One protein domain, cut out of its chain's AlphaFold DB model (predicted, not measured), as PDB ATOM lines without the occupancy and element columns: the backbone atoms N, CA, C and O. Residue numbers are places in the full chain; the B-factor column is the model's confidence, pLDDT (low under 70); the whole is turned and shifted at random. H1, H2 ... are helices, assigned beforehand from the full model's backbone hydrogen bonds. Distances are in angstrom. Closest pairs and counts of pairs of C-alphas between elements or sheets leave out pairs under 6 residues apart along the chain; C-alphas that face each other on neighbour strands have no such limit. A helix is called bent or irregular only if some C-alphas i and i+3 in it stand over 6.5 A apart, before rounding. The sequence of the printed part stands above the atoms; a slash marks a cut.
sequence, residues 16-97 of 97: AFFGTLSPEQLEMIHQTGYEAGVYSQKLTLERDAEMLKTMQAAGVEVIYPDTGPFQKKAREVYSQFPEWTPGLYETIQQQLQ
ATOM      1  N   ALA A  16     171.704 244.444 223.368       98.31
ATOM      2  CA  ALA A  16     171.093 243.128 223.548       98.31
ATOM      3  C   ALA A  16     171.862 242.221 224.526       98.31
ATOM      4  O   ALA A  16     171.257 241.344 225.130       98.31
ATOM      5  N   PHE A  17     173.175 242.414 224.675       98.38
ATOM      6  CA  PHE A  17     173.982 241.713 225.671       98.38
ATOM      7  C   PHE A  17     173.978 242.456 227.007       98.38
ATOM      8  O   PHE A  17     173.735 241.837 228.041       98.38
ATOM      9  N   PHE A  18     174.205 243.771 226.994       97.81
ATOM     10  CA  PHE A  18     174.242 244.580 228.217       97.81
ATOM     11  C   PHE A  18     172.919 244.499 228.993       97.81
ATOM     12  O   PHE A  18     172.941 244.339 230.209       97.81
ATOM     13  N   GLY A  19     171.780 244.451 228.300       97.69
ATOM     14  CA  GLY A  19     170.462 244.251 228.907       97.69
ATOM     15  C   GLY A  19     170.244 242.883 229.572       97.69
ATOM     16  O   GLY A  19     169.233 242.698 230.244       97.69
ATOM     17  N   THR A  20     171.159 241.919 229.407       98.25
ATOM     18  CA  THR A  20     171.114 240.620 230.114       98.25
ATOM     19  C   THR A  20     171.860 240.628 231.448       98.25
ATOM     20  O   THR A  20     171.735 239.676 232.220       98.25
ATOM     21  N   LEU A  21     172.647 241.672 231.717       98.25
ATOM     22  CA  LEU A  21     173.490 241.776 232.903       98.25
ATOM     23  C   LEU A  21     172.695 242.295 234.104       98.25
ATOM     24  O   LEU A  21     171.729 243.047 233.953       98.25
ATOM     25  N   SER A  22     173.111 241.914 235.314       98.50
ATOM     26  CA  SER A  22     172.505 242.475 236.524       98.50
ATOM     27  C   SER A  22     172.866 243.961 236.684       98.50
ATOM     28  O   SER A  22     173.914 244.395 236.191       98.50
ATOM     29  N   PRO A  23     172.054 244.747 237.417       98.25
ATOM     30  CA  PRO A  23     172.388 246.136 237.722       98.25
ATOM     31  C   PRO A  23     173.769 246.295 238.369       98.25
ATOM     32  O   PRO A  23     174.508 247.207 238.012       98.25
ATOM     33  N   GLU A  24     174.165 245.380 239.261       98.44
ATOM     34  CA  GLU A  24     175.482 245.432 239.906       98.44
ATOM     35  C   GLU A  24     176.622 245.165 238.915       98.44
ATOM     36  O   GLU A  24     177.680 245.790 239.000       98.44
ATOM     37  N   GLN A  25     176.426 244.250 237.959       98.31
ATOM     38  CA  GLN A  25     177.417 243.972 236.915       98.31
ATOM     39  C   GLN A  25     177.596 245.167 235.978       98.31
ATOM     40  O   GLN A  25     178.729 245.518 235.651       98.31
ATOM     41  N   LEU A  26     176.492 245.800 235.576       97.94
ATOM     42  CA  LEU A  26     176.520 247.002 234.744       97.94
ATOM     43  C   LEU A  26     177.236 248.151 235.448       97.94
ATOM     44  O   LEU A  26     178.103 248.785 234.849       97.94
ATOM     45  N   GLU A  27     176.929 248.371 236.725       98.19
ATOM     46  CA  GLU A  27     177.582 249.406 237.525       98.19
ATOM     47  C   GLU A  27     179.096 249.178 237.609       98.19
ATOM     48  O   GLU A  27     179.880 250.089 237.342       98.19
ATOM     49  N   MET A  28     179.530 247.941 237.887       98.38
ATOM     50  CA  MET A  28     180.957 247.608 237.918       98.38
ATOM     51  C   MET A  28     181.643 247.866 236.571       98.38
ATOM     52  O   MET A  28     182.748 248.411 236.543       98.38
ATOM     53  N   ILE A  29     181.010 247.500 235.454       98.00
ATOM     54  CA  ILE A  29     181.572 247.718 234.113       98.00
ATOM     55  C   ILE A  29     181.695 249.215 233.813       98.00
ATOM     56  O   ILE A  29     182.746 249.655 233.347       98.00
ATOM     57  N   HIS A  30     180.661 250.009 234.097       97.56
ATOM     58  CA  HIS A  30     180.696 251.450 233.849       97.56
ATOM     59  C   HIS A  30     181.735 252.155 234.718       97.56
ATOM     60  O   HIS A  30     182.532 252.940 234.199       97.56
ATOM     61  N   GLN A  31     181.775 251.837 236.013       98.25
ATOM     62  CA  GLN A  31     182.711 252.454 236.944       98.25
ATOM     63  C   GLN A  31     184.162 252.132 236.568       98.25
ATOM     64  O   GLN A  31     184.989 253.033 236.419       98.25
ATOM     65  N   THR A  32     184.469 250.856 236.332       97.94
ATOM     66  CA  THR A  32     185.831 250.448 235.953       97.94
ATOM     67  C   THR A  32     186.217 250.933 234.555       97.94
ATOM     68  O   THR A  32     187.370 251.300 234.331       97.94
ATOM     69  N   GLY A  33     185.263 251.017 233.621       97.69
ATOM     70  CA  GLY A  33     185.467 251.628 232.308       97.69
ATOM     71  C   GLY A  33     185.811 253.118 232.401       97.69
ATOM     72  O   GLY A  33     186.734 253.581 231.726       97.69
ATOM     73  N   TYR A  34     185.131 253.863 233.276       97.69
ATOM     74  CA  TYR A  34     185.439 255.270 233.538       97.69
ATOM     75  C   TYR A  34     186.837 255.440 234.148       97.69
ATOM     76  O   TYR A  34     187.632 256.248 233.662       97.69
ATOM     77  N   GLU A  35     187.175 254.641 235.162       98.00
ATOM     78  CA  GLU A  35     188.502 254.643 235.791       98.00
ATOM     79  C   GLU A  35     189.617 254.321 234.788       98.00
ATOM     80  O   GLU A  35     190.642 255.010 234.751       98.00
ATOM     81  N   ALA A  36     189.403 253.328 233.919       97.56
ATOM     82  CA  ALA A  36     190.319 253.007 232.830       97.56
ATOM     83  C   ALA A  36     190.466 254.180 231.846       97.56
ATOM     84  O   ALA A  36     191.580 254.486 231.413       97.56
ATOM     85  N   GLY A  37     189.370 254.881 231.539       97.00
ATOM     86  CA  GLY A  37     189.377 256.102 230.735       97.00
ATOM     87  C   GLY A  37     190.261 257.193 231.342       97.00
ATOM     88  O   GLY A  37     191.160 257.698 230.665       97.00
ATOM     89  N   VAL A  38     190.080 257.503 232.628       96.19
ATOM     90  CA  VAL A  38     190.917 258.478 233.357       96.19
ATOM     91  C   VAL A  38     192.387 258.047 233.362       96.19
ATOM     92  O   VAL A  38     193.279 258.855 233.090       96.19
ATOM     93  N   TYR A  39     192.659 256.766 233.610       96.75
ATOM     94  CA  TYR A  39     194.020 256.236 233.592       96.75
ATOM     95  C   TYR A  39     194.676 256.346 232.205       96.75
ATOM     96  O   TYR A  39     195.845 256.728 232.101       96.75
ATOM     97  N   SER A  40     193.924 256.088 231.131       96.00
ATOM     98  CA  SER A  40     194.428 256.185 229.756       96.00
ATOM     99  C   SER A  40     194.870 257.603 229.378       96.00
ATOM    100  O   SER A  40     195.873 257.765 228.678       96.00
ATOM    101  N   GLN A  41     194.185 258.634 229.888       93.44
ATOM    102  CA  GLN A  41     194.549 260.037 229.658       93.44
ATOM    103  C   GLN A  41     195.923 260.344 230.261       93.44
ATOM    104  O   GLN A  41     196.782 260.915 229.588       93.44
ATOM    105  N   LYS A  42     196.163 259.894 231.500       93.06
ATOM    106  CA  LYS A  42     197.472 260.016 232.153       93.06
ATOM    107  C   LYS A  42     198.560 259.305 231.348       93.06
ATOM    108  O   LYS A  42     199.602 259.897 231.077       93.06
ATOM    109  N   LEU A  43     198.315 258.051 230.962       94.44
ATOM    110  CA  LEU A  43     199.297 257.252 230.233       94.44
ATOM    111  C   LEU A  43     199.655 257.901 228.887       94.44
ATOM    112  O   LEU A  43     200.830 257.985 228.550       94.44
ATOM    113  N   THR A  44     198.659 258.405 228.155       92.75
ATOM    114  CA  THR A  44     198.862 259.068 226.857       92.75
ATOM    115  C   THR A  44     199.790 260.274 226.998       92.75
ATOM    116  O   THR A  44     200.816 260.338 226.325       92.75
ATOM    117  N   LEU A  45     199.516 261.161 227.963       87.69
ATOM    118  CA  LEU A  45     200.360 262.332 228.231       87.69
ATOM    119  C   LEU A  45     201.807 261.953 228.583       87.69
ATOM    120  O   LEU A  45     202.747 262.618 228.149       87.69
ATOM    121  N   GLU A  46     202.001 260.884 229.359       90.12
ATOM    122  CA  GLU A  46     203.339 260.398 229.712       90.12
ATOM    123  C   GLU A  46     204.079 259.790 228.512       90.12
ATOM    124  O   GLU A  46     205.296 259.958 228.391       90.12
ATOM    125  N   ARG A  47     203.369 259.068 227.637       93.06
ATOM    126  CA  ARG A  47     203.980 258.318 226.533       93.06
ATOM    127  C   ARG A  47     204.238 259.160 225.290       93.06
ATOM    128  O   ARG A  47     205.193 258.858 224.581       93.06
ATOM    129  N   ASP A  48     203.473 260.217 225.029       89.19
ATOM    130  CA  ASP A  48     203.610 261.005 223.794       89.19
ATOM    131  C   ASP A  48     205.045 261.524 223.574       89.19
ATOM    132  O   ASP A  48     205.625 261.372 222.493       89.19
ATOM    133  N   ALA A  49     205.673 262.071 224.620       86.38
ATOM    134  CA  ALA A  49     207.048 262.565 224.545       86.38
ATOM    135  C   ALA A  49     208.085 261.435 224.381       86.38
ATOM    136  O   ALA A  49     209.106 261.617 223.714       86.38
ATOM    137  N   GLU A  50     207.837 260.272 224.988       92.88
ATOM    138  CA  GLU A  50     208.682 259.078 224.855       92.88
ATOM    139  C   GLU A  50     208.629 258.526 223.424       92.88
ATOM    140  O   GLU A  50     209.664 258.209 222.826       92.88
ATOM    141  N   MET A  51     207.431 258.470 222.843       93.56
ATOM    142  CA  MET A  51     207.211 257.961 221.492       93.56
ATOM    143  C   MET A  51     207.861 258.862 220.442       93.56
ATOM    144  O   MET A  51     208.542 258.351 219.553       93.56
ATOM    145  N   LEU A  52     207.754 260.190 220.576       92.38
ATOM    146  CA  LEU A  52     208.434 261.126 219.670       92.38
ATOM    147  C   LEU A  52     209.956 260.930 219.675       92.38
ATOM    148  O   LEU A  52     210.564 260.841 218.606       92.38
ATOM    149  N   LYS A  53     210.571 260.795 220.858       93.56
ATOM    150  CA  LYS A  53     212.014 260.522 220.977       93.56
ATOM    151  C   LYS A  53     212.395 259.188 220.344       93.56
ATOM    152  O   LYS A  53     213.422 259.101 219.678       93.56
ATOM    153  N   THR A  54     211.566 258.164 220.534       96.69
ATOM    154  CA  THR A  54     211.789 256.833 219.956       96.69
ATOM    155  C   THR A  54     211.755 256.884 218.429       96.69
ATOM    156  O   THR A  54     212.642 256.336 217.778       96.69
ATOM    157  N   MET A  55     210.790 257.601 217.846       96.62
ATOM    158  CA  MET A  55     210.714 257.797 216.395       96.62
ATOM    159  C   MET A  55     211.937 258.552 215.860       96.62
ATOM    160  O   MET A  55     212.536 258.124 214.874       96.62
ATOM    161  N   GLN A  56     212.359 259.626 216.532       96.50
ATOM    162  CA  GLN A  56     213.565 260.374 216.155       96.50
ATOM    163  C   GLN A  56     214.831 259.512 216.237       96.50
ATOM    164  O   GLN A  56     215.653 259.539 215.323       96.50
ATOM    165  N   ALA A  57     214.972 258.703 217.290       97.50
ATOM    166  CA  ALA A  57     216.087 257.767 217.442       97.50
ATOM    167  C   ALA A  57     216.097 256.683 216.350       97.50
ATOM    168  O   ALA A  57     217.165 256.230 215.943       97.50
ATOM    169  N   ALA A  58     214.923 256.306 215.838       98.00
ATOM    170  CA  ALA A  58     214.772 255.411 214.692       98.00
ATOM    171  C   ALA A  58     215.017 256.099 213.329       98.00
ATOM    172  O   ALA A  58     214.873 255.459 212.290       98.00
ATOM    173  N   GLY A  59     215.393 257.382 213.317       97.94
ATOM    174  CA  GLY A  59     215.722 258.136 212.105       97.94
ATOM    175  C   GLY A  59     214.548 258.888 211.473       97.94
ATOM    176  O   GLY A  59     214.678 259.363 210.348       97.94
ATOM    177  N   VAL A  60     213.407 259.012 212.162       98.00
ATOM    178  CA  VAL A  60     212.259 259.794 211.672       98.00
ATOM    179  C   VAL A  60     212.491 261.289 211.896       98.00
ATOM    180  O   VAL A  60     212.722 261.738 213.019       98.00
ATOM    181  N   GLU A  61     212.348 262.084 210.837       97.12
ATOM    182  CA  GLU A  61     212.295 263.544 210.931       97.12
ATOM    183  C   GLU A  61     210.887 264.012 211.339       97.12
ATOM    184  O   GLU A  61     209.887 263.668 210.707       97.12
ATOM    185  N   VAL A  62     210.798 264.824 212.397       94.56
ATOM    186  CA  VAL A  62     209.526 265.376 212.889       94.56
ATOM    187  C   VAL A  62     209.382 266.825 212.430       94.56
ATOM    188  O   VAL A  62     210.099 267.706 212.894       94.56
ATOM    189  N   ILE A  63     208.412 267.082 211.551       96.19
ATOM    190  CA  ILE A  63     208.170 268.409 210.961       96.19
ATOM    191  C   ILE A  63     207.006 269.103 211.669       96.19
ATOM    192  O   ILE A  63     205.947 268.502 211.837       96.19
ATOM    193  N   TYR A  64     207.149 270.381 212.015       95.69
ATOM    194  CA  TYR A  64     206.084 271.219 212.582       95.69
ATOM    195  C   TYR A  64     205.708 272.325 211.579       95.69
ATOM    196  O   TYR A  64     206.362 273.366 211.557       95.69
ATOM    197  N   PRO A  65     204.721 272.095 210.690       96.12
ATOM    198  CA  PRO A  65     204.330 273.071 209.674       96.12
ATOM    199  C   PRO A  65     203.440 274.184 210.247       96.12
ATOM    200  O   PRO A  65     202.874 274.044 211.331       96.12
ATOM    201  N   ASP A  66     203.234 275.251 209.469       96.94
ATOM    202  CA  ASP A  66     202.127 276.185 209.701       96.94
ATOM    203  C   ASP A  66     200.787 275.446 209.554       96.94
ATOM    204  O   ASP A  66     200.456 274.918 208.490       96.94
ATOM    205  N   THR A  67     200.011 275.397 210.637       97.25
ATOM    206  CA  THR A  67     198.725 274.695 210.675       97.25
ATOM    207  C   THR A  67     197.564 275.533 210.136       97.25
ATOM    208  O   THR A  67     196.490 274.981 209.901       97.25
ATOM    209  N   GLY A  68     197.736 276.843 209.924       97.62
ATOM    210  CA  GLY A  68     196.668 277.752 209.490       97.62
ATOM    211  C   GLY A  68     195.963 277.319 208.193       97.62
ATOM    212  O   GLY A  68     194.732 277.194 208.184       97.62
ATOM    213  N   PRO A  69     196.703 277.017 207.107       97.56
ATOM    214  CA  PRO A  69     196.120 276.523 205.860       97.56
ATOM    215  C   PRO A  69     195.350 275.206 206.030       97.56
ATOM    216  O   PRO A  69     194.259 275.057 205.474       97.56
ATOM    217  N   PHE A  70     195.869 274.281 206.846       97.50
ATOM    218  CA  PHE A  70     195.211 273.006 207.144       97.50
ATOM    219  C   PHE A  70     193.893 273.224 207.887       97.50
ATOM    220  O   PHE A  70     192.862 272.700 207.470       97.50
ATOM    221  N   GLN A  71     193.901 274.051 208.937       96.12
ATOM    222  CA  GLN A  71     192.697 274.381 209.700       96.12
ATOM    223  C   GLN A  71     191.639 275.048 208.820       96.12
ATOM    224  O   GLN A  71     190.468 274.682 208.887       96.12
ATOM    225  N   LYS A  72     192.031 276.015 207.980       96.81
ATOM    226  CA  LYS A  72     191.101 276.695 207.068       96.81
ATOM    227  C   LYS A  72     190.416 275.698 206.137       96.81
ATOM    228  O   LYS A  72     189.201 275.763 205.991       96.81
ATOM    229  N   LYS A  73     191.182 274.775 205.545       96.62
ATOM    230  CA  LYS A  73     190.625 273.775 204.632       96.62
ATOM    231  C   LYS A  73     189.753 272.751 205.361       96.62
ATOM    232  O   LYS A  73     188.689 272.403 204.864       96.62
ATOM    233  N   ALA A  74     190.168 272.320 206.551       96.75
ATOM    234  CA  ALA A  74     189.418 271.369 207.363       96.75
ATOM    235  C   ALA A  74     188.070 271.931 207.842       96.75
ATOM    236  O   ALA A  74     187.114 271.174 207.931       96.75
ATOM    237  N   ARG A  75     187.940 273.243 208.097       95.69
ATOM    238  CA  ARG A  75     186.656 273.845 208.522       95.69
ATOM    239  C   ARG A  75     185.512 273.615 207.535       95.69
ATOM    240  O   ARG A  75     184.363 273.561 207.957       95.69
ATOM    241  N   GLU A  76     185.812 273.458 206.247       96.06
ATOM    242  CA  GLU A  76     184.798 273.214 205.215       96.06
ATOM    243  C   GLU A  76     184.040 271.895 205.428       96.06
ATOM    244  O   GLU A  76     182.951 271.746 204.885       96.06
ATOM    245  N   VAL A  77     184.573 270.935 206.197       96.56
ATOM    246  CA  VAL A  77     183.907 269.638 206.413       96.56
ATOM    247  C   VAL A  77     182.651 269.757 207.275       96.56
ATOM    248  O   VAL A  77     181.721 268.983 207.091       96.56
ATOM    249  N   TYR A  78     182.576 270.745 208.175       96.25
ATOM    250  CA  TYR A  78     181.447 270.889 209.104       96.25
ATOM    251  C   TYR A  78     180.130 271.292 208.421       96.25
ATOM    252  O   TYR A  78     179.079 271.230 209.051       96.25
ATOM    253  N   SER A  79     180.163 271.683 207.143       95.06
ATOM    254  CA  SER A  79     178.970 271.980 206.339       95.06
ATOM    255  C   SER A  79     178.621 270.892 205.318       95.06
ATOM    256  O   SER A  79     177.701 271.077 204.524       95.06
ATOM    257  N   GLN A  80     179.343 269.766 205.307       97.19
ATOM    258  CA  GLN A  80     179.199 268.711 204.290       97.19
ATOM    259  C   GLN A  80     178.271 267.561 204.704       97.19
ATOM    260  O   GLN A  80     178.095 266.624 203.931       97.19
ATOM    261  N   PHE A  81     177.659 267.639 205.888       97.31
ATOM    262  CA  PHE A  81     176.836 266.576 206.468       97.31
ATOM    263  C   PHE A  81     175.377 267.043 206.623       97.31
ATOM    264  O   PHE A  81     175.005 267.573 207.675       97.31
ATOM    265  N   PRO A  82     174.541 266.919 205.573       96.25
ATOM    266  CA  PRO A  82     173.143 267.367 205.596       96.25
ATOM    267  C   PRO A  82     172.253 266.587 206.576       96.25
ATOM    268  O   PRO A  82     171.159 267.040 206.903       96.25
ATOM    269  N   GLU A  83     172.693 265.417 207.028       97.81
ATOM    270  CA  GLU A  83     172.020 264.582 208.020       97.81
ATOM    271  C   GLU A  83     172.178 265.094 209.458       97.81
ATOM    272  O   GLU A  83     171.487 264.615 210.359       97.81
ATOM    273  N   TRP A  84     173.087 266.042 209.697       97.94
ATOM    274  CA  TRP A  84     173.258 266.625 211.020       97.94
ATOM    275  C   TRP A  84     172.045 267.460 211.414       97.94
ATOM    276  O   TRP A  84     171.460 268.189 210.612       97.94
ATOM    277  N   THR A  85     171.704 267.399 212.699       97.44
ATOM    278  CA  THR A  85     170.694 268.281 213.278       97.44
ATOM    279  C   THR A  85     171.072 269.746 213.012       97.44
ATOM    280  O   THR A  85     172.238 270.111 213.206       97.44
ATOM    281  N   PRO A  86     170.124 270.611 212.597       97.12
ATOM    282  CA  PRO A  86     170.415 272.017 212.338       97.12
ATOM    283  C   PRO A  86     171.093 272.696 213.534       97.12
ATOM    284  O   PRO A  86     170.614 272.595 214.661       97.12
ATOM    285  N   GLY A  87     172.204 273.392 213.284       95.88
ATOM    286  CA  GLY A  87     172.955 274.108 214.318       95.88
ATOM    287  C   GLY A  87     173.848 273.233 215.207       95.88
ATOM    288  O   GLY A  87     174.309 273.704 216.251       95.88
ATOM    289  N   LEU A  88     174.075 271.956 214.854       97.44
ATOM    290  CA  LEU A  88     174.887 271.040 215.666       97.44
ATOM    291  C   LEU A  88     176.305 271.580 215.899       97.44
ATOM    292  O   LEU A  88     176.773 271.584 217.035       97.44
ATOM    293  N   TYR A  89     176.979 272.059 214.851       95.94
ATOM    294  CA  TYR A  89     178.347 272.567 214.969       95.94
ATOM    295  C   TYR A  89     178.425 273.771 215.918       95.94
ATOM    296  O   TYR A  89     179.245 273.779 216.836       95.94
ATOM    297  N   GLU A  90     177.534 274.750 215.757       95.62
ATOM    298  CA  GLU A  90     177.458 275.940 216.610       95.62
ATOM    299  C   GLU A  90     177.166 275.569 218.067       95.62
ATOM    300  O   GLU A  90     177.784 276.117 218.979       95.62
ATOM    301  N   THR A  91     176.268 274.604 218.280       96.94
ATOM    302  CA  THR A  91     175.919 274.093 219.613       96.94
ATOM    303  C   THR A  91     177.139 273.493 220.307       96.94
ATOM    304  O   THR A  91     177.420 273.829 221.456       96.94
ATOM    305  N   ILE A  92     177.904 272.646 219.611       96.19
ATOM    306  CA  ILE A  92     179.125 272.052 220.167       96.19
ATOM    307  C   ILE A  92     180.183 273.129 220.440       96.19
ATOM    308  O   ILE A  92     180.791 273.122 221.507       96.19
ATOM    309  N   GLN A  93     180.377 274.100 219.541       95.00
ATOM    310  CA  GLN A  93     181.331 275.197 219.759       95.00
ATOM    311  C   GLN A  93     181.014 276.026 221.016       95.00
ATOM    312  O   GLN A  93     181.932 276.467 221.701       95.00
ATOM    313  N   GLN A  94     179.735 276.219 221.349       96.69
ATOM    314  CA  GLN A  94     179.326 276.928 222.569       96.69
ATOM    315  C   GLN A  94     179.630 276.144 223.854       96.69
ATOM    316  O   GLN A  94     179.823 276.757 224.898       96.69
ATOM    317  N   GLN A  95     179.694 274.810 223.787       95.88
ATOM    318  CA  GLN A  95     179.987 273.937 224.933       95.88
ATOM    319  C   GLN A  95     181.489 273.742 225.187       95.88
ATOM    320  O   GLN A  95     181.867 273.215 226.227       95.88
ATOM    321  N   LEU A  96     182.336 274.139 224.236       90.06
ATOM    322  CA  LEU A  96     183.794 274.025 224.320       90.06
ATOM    323  C   LEU A  96     184.470 275.265 224.945       90.06
ATOM    324  O   LEU A  96     185.698 275.340 224.918       90.06
ATOM    325  N   GLN A  97     183.689 276.235 225.444       53.97
ATOM    326  CA  GLN A  97     184.186 277.460 226.092       53.97
ATOM    327  C   GLN A  97     184.689 277.219 227.514       53.97
ATOM    328  O   GLN A  97     184.012 276.488 228.270       53.97
TER     329      GLN A  97
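Overview. This is residues 16 to 97 of the 97 residues of the protein "C4-dicarboxylate-binding protein" of Escherichia coli (UniProt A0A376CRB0). This is an open, hollow frame of helices shaped like a wide C: the long bent helix H1 makes one side, the stretched-out residues 58 to 67 make the next, and H2 folds back along the far side. H3 then turns away from the end of H2 at a steep angle, and the space between H1 and the other two helices is empty. The printed part has 82 residues, with three named helices in the order H1, H2, H3 and no named strand; its class is all helix, with 55 residues in the helices. The whole is extended, with a radius of gyration of the C-alphas of 20.6 A, and the C-alphas span 52 by 43 by 26 A.

Along the chain. H1, residues 23 to 57, is the longest helix, with 35 residues. By its hydrogen bonds it was assigned as one helix, but it is bent: C-alphas 46 and 49 are 6.7 A apart. Its arm H1a, residues 23 to 46, begins with C-alpha 23 at (172.388, 246.136, 237.722) and is 35.0 A long from first to last C-alpha. Its arm H1b, residues 49 to 57, is 12.5 A long and ends with C-alpha 57 at (216.087, 257.767, 217.442). H2, residues 68 to 79, is 18.9 A long; it is neither bent nor irregular, but only just: C-alphas 76 and 79 are 6.1 A apart. H3, residues 88 to 95, is 11.0 A long and ends with C-alpha 95 at (179.987, 273.937, 224.933).

Arrangement. The arms H1a and H1b stand at a steep tilt of 50 degrees. H1a is apart from H2 and from H3, and H1b is apart from both as well. H2 and H3 are close but not clearly touching, with 1 pair of C-alphas within 8 A; their closest C-alphas, those of Tyr 78 and Tyr 89, are 6.8 A apart. The lines of H2 and H3 stand at a steep tilt of 59 degrees, and the two run opposite ways. In H1a, H1b and H3 every O i to N i+4 pair is within hydrogen-bond range; in H2 4 of 8 are, beside 7 of 9 O i to N i+3 pairs.

Size, cuts and confidence. The two C-alphas farthest apart, those of Ser 22 and Asp 66, are 52.3 A apart. The printed part runs from residue 16 to residue 97, the chain's last residue, and has no cut. The links from H1 to H2, 10 residues, and from H2 to H3, 8 residues, are both short. Among the residues that stand free are 30 to 51, which belong to H1, and 63 to 77, of which 68 to 77 belong to H2. The mean pLDDT of the printed part is 95.6, and residue 97 alone is under 70.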